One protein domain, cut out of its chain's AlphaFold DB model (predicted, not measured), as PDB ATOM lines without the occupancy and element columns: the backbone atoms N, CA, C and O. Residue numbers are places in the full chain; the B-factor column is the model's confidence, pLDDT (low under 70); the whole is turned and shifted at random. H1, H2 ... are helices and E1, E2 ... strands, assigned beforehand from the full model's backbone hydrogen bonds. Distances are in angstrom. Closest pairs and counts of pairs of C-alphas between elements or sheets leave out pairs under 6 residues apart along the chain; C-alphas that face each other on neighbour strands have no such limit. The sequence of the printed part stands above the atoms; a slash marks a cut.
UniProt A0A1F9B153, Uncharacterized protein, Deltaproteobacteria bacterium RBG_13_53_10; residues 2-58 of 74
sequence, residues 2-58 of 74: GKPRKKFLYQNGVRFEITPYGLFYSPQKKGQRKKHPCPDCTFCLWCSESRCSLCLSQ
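This is residues 2 to 58 of the 74 residues of an uncharacterized protein of Deltaproteobacteria bacterium RBG_13_53_10 (UniProt A0A1F9B153). A small, twisted sheet of three strands, E1, E2 and E3, makes one end of the model, and a lobe of looping chain with one short helix, H1, makes the other. The 23 residues 26 to 48, with no named element, lead from the sheet to H1, and residues 2 to 7 form a tail before E1. The printed part has 57 residues, with three named strands and one named helix that follow along the chain as E1, E2, E3, H1; the sheet runs E1, E2, E3 and is antiparallel. The class is mixed, helices and strands, though only 23 residues are in named elements. The whole is loose, with a radius of gyration of the C-alphas of 14.4 A and spans of 36 by 28 by 20 A.

E2, residues 14 to 19, is the longest strand at 16.0 A. E1, residues 8 to 11, measures 10.1 A and begins at C-alpha 8 (164.684, 157.738, 151.018). E3, residues 22 to 25, measures 9.9 A. H1, residues 49 to 57, measures 11.6 A and ends at C-alpha 57 (184.592, 182.187, 147.375).

The strands form a meander, each the antiparallel neighbour of the one before, with E1 and E3 as edge strands. Hairpin E1 and E2 has N 9 and O 16 within hydrogen-bond range at 2.8 A. Hairpin E2 and E3 has N 17 and O 24 at 2.8 A. The sheet is only just strongly twisted, its C-alphas up to 4.0 A off its best plane. H1 is not on the sheet and is apart from E1 and E2. In H1, 3 of 5 O i to N i+4 pairs are within range.

The C-alphas of Gly 2 and Ser 48, the two farthest apart, are 40.2 A apart. The printed part has no cut. The strand links are tight; the link from E3 to H1 is long. Mean pLDDT of the printed part is 74.9, with residues 2 to 3, 28 to 47 and 54 to 58 under 70.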
ATOM      1  N   GLY A   2     154.634 171.436 159.894       69.62
ATOM      2  CA  GLY A   2     155.827 170.577 159.862       69.62
ATOM      3  C   GLY A   2     156.325 170.387 158.428       69.62
ATOM      4  O   GLY A   2     155.516 170.166 157.531       69.62
ATOM      5  N   LYS A   3     157.641 170.476 158.191       68.50
ATOM      6  CA  LYS A   3     158.209 170.161 156.869       68.50
ATOM      7  C   LYS A   3     157.858 168.711 156.496       68.50
ATOM      8  O   LYS A   3     157.979 167.837 157.359       68.50
ATOM      9  N   PRO A   4     157.458 168.432 155.242       76.25
ATOM     10  CA  PRO A   4     157.162 167.072 154.813       76.25
ATOM     11  C   PRO A   4     158.386 166.174 155.028       76.25
ATOM     12  O   PRO A   4     159.519 166.538 154.699       76.25
ATOM     13  N   ARG A   5     158.161 164.998 155.623       81.06
ATOM     14  CA  ARG A   5     159.215 164.004 155.844       81.06
ATOM     15  C   ARG A   5     159.666 163.451 154.492       81.06
ATOM     16  O   ARG A   5     158.886 162.804 153.798       81.06
ATOM     17  N   LYS A   6     160.929 163.692 154.133       86.62
ATOM     18  CA  LYS A   6     161.553 163.106 152.938       86.62
ATOM     19  C   LYS A   6     161.602 161.582 153.067       86.62
ATOM     20  O   LYS A   6     162.002 161.069 154.114       86.62
ATOM     21  N   LYS A   7     161.225 160.868 152.005       92.81
ATOM     22  CA  LYS A   7     161.373 159.409 151.900       92.81
ATOM     23  C   LYS A   7     162.641 159.089 151.120       92.81
ATOM     24  O   LYS A   7     162.878 159.672 150.063       92.81
ATOM     25  N   PHE A   8     163.435 158.160 151.641       92.44
ATOM     26  CA  PHE A   8     164.684 157.738 151.018       92.44
ATOM     27  C   PHE A   8     164.663 156.243 150.704       92.44
ATOM     28  O   PHE A   8     164.153 155.452 151.494       92.44
ATOM     29  N   LEU A   9     165.261 155.878 149.575       92.88
ATOM     30  CA  LEU A   9     165.526 154.512 149.140       92.88
ATOM     31  C   LEU A   9     167.038 154.274 149.133       92.88
ATOM     32  O   LEU A   9     167.809 155.157 148.756       92.88
ATOM     33  N   TYR A  10     167.463 153.088 149.564       91.50
ATOM     34  CA  TYR A  10     168.865 152.687 149.587       91.50
ATOM     35  C   TYR A  10     169.063 151.472 148.680       91.50
ATOM     36  O   TYR A  10     168.438 150.439 148.894       91.50
ATOM     37  N   GLN A  11     169.935 151.594 147.684       86.06
ATOM     38  CA  GLN A  11     170.297 150.515 146.761       86.06
ATOM     39  C   GLN A  11     171.810 150.499 146.574       86.06
ATOM     40  O   GLN A  11     172.401 151.542 146.321       86.06
ATOM     41  N   ASN A  12     172.448 149.333 146.716       86.50
ATOM     42  CA  ASN A  12     173.897 149.151 146.526       86.50
ATOM     43  C   ASN A  12     174.769 150.144 147.328       86.50
ATOM     44  O   ASN A  12     175.794 150.621 146.850       86.50
ATOM     45  N   GLY A  13     174.339 150.516 148.540       81.44
ATOM     46  CA  GLY A  13     175.033 151.512 149.372       81.44
ATOM     47  C   GLY A  13     174.832 152.975 148.939       81.44
ATOM     48  O   GLY A  13     175.393 153.885 149.550       81.44
ATOM     49  N   VAL A  14     174.005 153.216 147.925       83.31
ATOM     50  CA  VAL A  14     173.656 154.526 147.369       83.31
ATOM     51  C   VAL A  14     172.288 154.956 147.906       83.31
ATOM     52  O   VAL A  14     171.380 154.136 148.025       83.31
ATOM     53  N   ARG A  15     172.129 156.239 148.253       90.19
ATOM     54  CA  ARG A  15     170.873 156.809 148.769       90.19
ATOM     55  C   ARG A  15     170.175 157.648 147.699       90.19
ATOM     56  O   ARG A  15     170.805 158.493 147.065       90.19
ATOM     57  N   PHE A  16     168.866 157.468 147.572       92.25
ATOM     58  CA  PHE A  16     167.988 158.192 146.656       92.25
ATOM     59  C   PHE A  16     166.811 158.808 147.417       92.25
ATOM     60  O   PHE A  16     166.281 158.190 148.334       92.25
ATOM     61  N   GLU A  17     166.404 160.021 147.061       94.12
ATOM     62  CA  GLU A  17     165.149 160.641 147.492       94.12
ATOM     63  C   GLU A  17     164.030 160.209 146.539       94.12
ATOM     64  O   GLU A  17     164.174 160.296 145.319       94.12
ATOM     65  N   ILE A  18     162.924 159.718 147.098       94.19
ATOM     66  CA  ILE A  18     161.750 159.330 146.316       94.19
ATOM     67  C   ILE A  18     160.922 160.588 146.065       94.19
ATOM     68  O   ILE A  18     160.438 161.212 147.012       94.19
ATOM     69  N   THR A  19     160.741 160.946 144.798       92.50
ATOM     70  CA  THR A  19     159.928 162.088 144.366       92.50
ATOM     71  C   THR A  19     158.777 161.611 143.470       92.50
ATOM     72  O   THR A  19     158.873 160.525 142.897       92.50
ATOM     73  N   PRO A  20     157.703 162.406 143.291       94.38
ATOM     74  CA  PRO A  20     156.640 162.082 142.332       94.38
ATOM     75  C   PRO A  20     157.140 161.920 140.888       94.38
ATOM     76  O   PRO A  20     156.504 161.243 140.091       94.38
ATOM     77  N   TYR A  21     158.291 162.518 140.567       94.25
ATOM     78  CA  TYR A  21     158.908 162.497 139.239       94.25
ATOM     79  C   TYR A  21     159.974 161.401 139.083       94.25
ATOM     80  O   TYR A  21     160.607 161.309 138.035       94.25
ATOM     81  N   GLY A  22     160.207 160.586 140.118       92.38
ATOM     82  CA  GLY A  22     161.201 159.513 140.110       92.38
ATOM     83  C   GLY A  22     162.204 159.587 141.261       92.38
ATOM     84  O   GLY A  22     161.946 160.176 142.314       92.38
ATOM     85  N   LEU A  23     163.357 158.945 141.071       93.44
ATOM     86  CA  LEU A  23     164.406 158.826 142.084       93.44
ATOM     87  C   LEU A  23     165.472 159.908 141.887       93.44
ATOM     88  O   LEU A  23     166.136 159.955 140.856       93.44
ATOM     89  N   PHE A  24     165.674 160.752 142.899       92.00
ATOM     90  CA  PHE A  24     166.735 161.755 142.897       92.00
ATOM     91  C   PHE A  24     167.940 161.248 143.686       92.00
ATOM     92  O   PHE A  24     167.812 160.867 144.850       92.00
ATOM     93  N   TYR A  25     169.130 161.246 143.089       87.38
ATOM     94  CA  TYR A  25     170.332 160.821 143.800       87.38
ATOM     95  C   TYR A  25     170.647 161.760 144.976       87.38
ATOM     96  O   TYR A  25     170.792 162.968 144.811       87.38
ATOM     97  N   SER A  26     170.770 161.205 146.183       86.00
ATOM     98  CA  SER A  26     171.029 161.961 147.409       86.00
ATOM     99  C   SER A  26     172.177 161.316 148.186       86.00
ATOM    100  O   SER A  26     171.934 160.523 149.095       86.00
ATOM    101  N   PRO A  27     173.446 161.635 147.889       76.56
ATOM    102  CA  PRO A  27     174.580 161.010 148.562       76.56
ATOM    103  C   PRO A  27     174.528 161.207 150.080       76.56
ATOM    104  O   PRO A  27     174.222 162.297 150.575       76.56
ATOM    105  N   GLN A  28     174.842 160.158 150.844       69.75
ATOM    106  CA  GLN A  28     175.195 160.333 152.252       69.75
ATOM    107  C   GLN A  28     176.578 160.988 152.304       69.75
ATOM    108  O   GLN A  28     177.516 160.486 151.691       69.75
ATOM    109  N   LYS A  29     176.723 162.095 153.045       65.19
ATOM    110  CA  LYS A  29     178.025 162.720 153.332       65.19
ATOM    111  C   LYS A  29     178.844 161.813 154.269       65.19
ATOM    112  O   LYS A  29     179.082 162.163 155.417       65.19
ATOM    113  N   LYS A  30     179.233 160.618 153.825       56.34
ATOM    114  CA  LYS A  30     180.126 159.729 154.572       56.34
ATOM    115  C   LYS A  30     181.561 160.113 154.254       56.34
ATOM    116  O   LYS A  30     182.079 159.670 153.241       56.34
ATOM    117  N   GLY A  31     182.142 160.969 155.099       54.38
ATOM    118  CA  GLY A  31     183.560 160.993 155.501       54.38
ATOM    119  C   GLY A  31     184.678 160.854 154.460       54.38
ATOM    120  O   GLY A  31     185.822 160.677 154.863       54.38
ATOM    121  N   GLN A  32     184.414 160.907 153.155       56.06
ATOM    122  CA  GLN A  32     185.474 160.818 152.163       56.06
ATOM    123  C   GLN A  32     186.341 162.065 152.277       56.06
ATOM    124  O   GLN A  32     185.821 163.185 152.334       56.06
ATOM    125  N   ARG A  33     187.662 161.857 152.344       57.72
ATOM    126  CA  ARG A  33     188.648 162.939 152.353       57.72
ATOM    127  C   ARG A  33     188.470 163.716 151.055       57.72
ATOM    128  O   ARG A  33     188.914 163.292 149.993       57.72
ATOM    129  N   LYS A  34     187.744 164.828 151.129       64.50
ATOM    130  CA  LYS A  34     187.647 165.757 150.013       64.50
ATOM    131  C   LYS A  34     189.039 166.343 149.805       64.50
ATOM    132  O   LYS A  34     189.706 166.673 150.782       64.50
ATOM    133  N   LYS A  35     189.452 166.526 148.550       66.12
ATOM    134  CA  LYS A  35     190.659 167.299 148.215       66.12
ATOM    135  C   LYS A  35     190.591 168.711 148.817       66.12
ATOM    136  O   LYS A  35     191.615 169.283 149.154       66.12
ATOM    137  N   HIS A  36     189.382 169.253 148.967       65.56
ATOM    138  CA  HIS A  36     189.123 170.586 149.501       65.56
ATOM    139  C   HIS A  36     187.818 170.603 150.321       65.56
ATOM    140  O   HIS A  36     186.891 169.839 150.026       65.56
ATOM    141  N   PRO A  37     187.681 171.485 151.325       66.69
ATOM    142  CA  PRO A  37     186.512 171.556 152.205       66.69
ATOM    143  C   PRO A  37     185.294 172.227 151.534       66.69
ATOM    144  O   PRO A  37     184.641 173.085 152.119       66.69
ATOM    145  N   CYS A  38     184.945 171.845 150.299       66.19
ATOM    146  CA  CYS A  38     183.784 172.426 149.622       66.19
ATOM    147  C   CYS A  38     182.464 171.934 150.241       66.19
ATOM    148  O   CYS A  38     182.281 170.719 150.404       66.19
ATOM    149  N   PRO A  39     181.516 172.839 150.537       62.69
ATOM    150  CA  PRO A  39     180.225 172.483 151.123       62.69
ATOM    151  C   PRO A  39     179.309 171.746 150.134       62.69
ATOM    152  O   PRO A  39     178.572 170.847 150.554       62.69
ATOM    153  N   ASP A  40     179.422 172.076 148.845       58.75
ATOM    154  CA  ASP A  40     178.577 171.549 147.763       58.75
ATOM    155  C   ASP A  40     179.152 170.296 147.096       58.75
ATOM    156  O   ASP A  40     178.426 169.506 146.498       58.75
ATOM    157  N   CYS A  41     180.458 170.057 147.234       67.56
ATOM    158  CA  CYS A  41     181.068 168.850 146.688       67.56
ATOM    159  C   CYS A  41     180.728 167.652 147.577       67.56
ATOM    160  O   CYS A  41     181.189 167.552 148.717       67.56
ATOM    161  N   THR A  42     179.916 166.736 147.058       64.38
ATOM    162  CA  THR A  42     179.578 165.459 147.702       64.38
ATOM    163  C   THR A  42     180.632 164.388 147.422       64.38
ATOM    164  O   THR A  42     180.878 163.554 148.287       64.38
ATOM    165  N   PHE A  43     181.326 164.498 146.284       59.44
ATOM    166  CA  PHE A  43     182.518 163.737 145.910       59.44
ATOM    167  C   PHE A  43     183.541 164.678 145.269       59.44
ATOM    168  O   PHE A  43     183.175 165.555 144.484       59.44
ATOM    169  N   CYS A  44     184.827 164.507 145.584       61.53
ATOM    170  CA  CYS A  44     185.889 165.150 144.813       61.53
ATOM    171  C   CYS A  44     186.146 164.318 143.558       61.53
ATOM    172  O   CYS A  44     186.954 163.395 143.584       61.53
ATOM    173  N   LEU A  45     185.517 164.685 142.444       60.91
ATOM    174  CA  LEU A  45     185.882 164.192 141.109       60.91
ATOM    175  C   LEU A  45     187.185 164.842 140.611       60.91
ATOM    176  O   LEU A  45     187.280 165.230 139.455       60.91
ATOM    177  N   TRP A  46     188.163 165.041 141.500       59.81
ATOM    178  CA  TRP A  46     189.413 165.724 141.168       59.81
ATOM    179  C   TRP A  46     189.197 167.121 140.574       59.81
ATOM    180  O   TRP A  46     189.810 167.508 139.585       59.81
ATOM    181  N   CYS A  47     188.316 167.894 141.206       69.31
ATOM    182  CA  CYS A  47     188.031 169.271 140.825       69.31
ATOM    183  C   CYS A  47     189.335 170.072 140.626       69.31
ATOM    184  O   CYS A  47     190.258 170.002 141.455       69.31
ATOM    185  N   SER A  48     189.393 170.859 139.549       72.25
ATOM    186  CA  SER A  48     190.440 171.863 139.361       72.25
ATOM    187  C   SER A  48     190.303 172.975 140.402       72.25
ATOM    188  O   SER A  48     189.218 173.209 140.947       72.25
ATOM    189  N   GLU A  49     191.397 173.680 140.678       72.69
ATOM    190  CA  GLU A  49     191.413 174.764 141.665       72.69
ATOM    191  C   GLU A  49     190.418 175.878 141.312       72.69
ATOM    192  O   GLU A  49     189.675 176.324 142.181       72.69
ATOM    193  N   SER A  50     190.282 176.212 140.024       74.62
ATOM    194  CA  SER A  50     189.306 177.188 139.516       74.62
ATOM    195  C   SER A  50     187.853 176.812 139.824       74.62
ATOM    196  O   SER A  50     187.023 177.681 140.062       74.62
ATOM    197  N   ARG A  51     187.512 175.517 139.840       71.75
ATOM    198  CA  ARG A  51     186.159 175.069 140.209       71.75
ATOM    199  C   ARG A  51     185.946 175.128 141.721       71.75
ATOM    200  O   ARG A  51     184.844 175.411 142.180       71.75
ATOM    201  N   CYS A  52     187.001 174.868 142.493       70.38
ATOM    202  CA  CYS A  52     186.963 174.920 143.951       70.38
ATOM    203  C   CYS A  52     186.864 176.351 144.463       70.38
ATOM    204  O   CYS A  52     186.087 176.601 145.381       70.38
ATOM    205  N   SER A  53     187.609 177.282 143.861       70.00
ATOM    206  CA  SER A  53     187.576 178.697 144.224       70.00
ATOM    207  C   SER A  53     186.175 179.270 144.055       70.00
ATOM    208  O   SER A  53     185.701 179.936 144.957       70.00
ATOM    209  N   LEU A  54     185.429 178.903 143.010       68.88
ATOM    210  CA  LEU A  54     184.029 179.326 142.859       68.88
ATOM    211  C   LEU A  54     183.115 178.839 143.997       68.88
ATOM    212  O   LEU A  54     182.221 179.570 144.425       68.88
ATOM    213  N   CYS A  55     183.325 177.621 144.500       63.09
ATOM    214  CA  CYS A  55     182.553 177.073 145.620       63.09
ATOM    215  C   CYS A  55     182.987 177.649 146.979       63.09
ATOM    216  O   CYS A  55     182.153 177.820 147.865       63.09
ATOM    217  N   LEU A  56     184.282 177.927 147.160       63.22
ATOM    218  CA  LEU A  56     184.842 178.463 148.403       63.22
ATOM    219  C   LEU A  56     184.662 179.982 148.509       63.22
ATOM    220  O   LEU A  56     184.359 180.471 149.588       63.22
ATOM    221  N   SER A  57     184.765 180.728 147.409       61.34
ATOM    222  CA  SER A  57     184.592 182.187 147.375       61.34
ATOM    223  C   SER A  57     183.149 182.629 147.620       61.34
ATOM    224  O   SER A  57     182.936 183.747 148.076       61.34
ATOM    225  N   GLN A  58     182.155 181.767 147.367       58.56
ATOM    226  CA  GLN A  58     180.742 182.065 147.647       58.56
ATOM    227  C   GLN A  58     180.384 182.013 149.138       58.56
ATOM    228  O   GLN A  58     179.346 182.539 149.536       58.56
TER     229      GLN A  58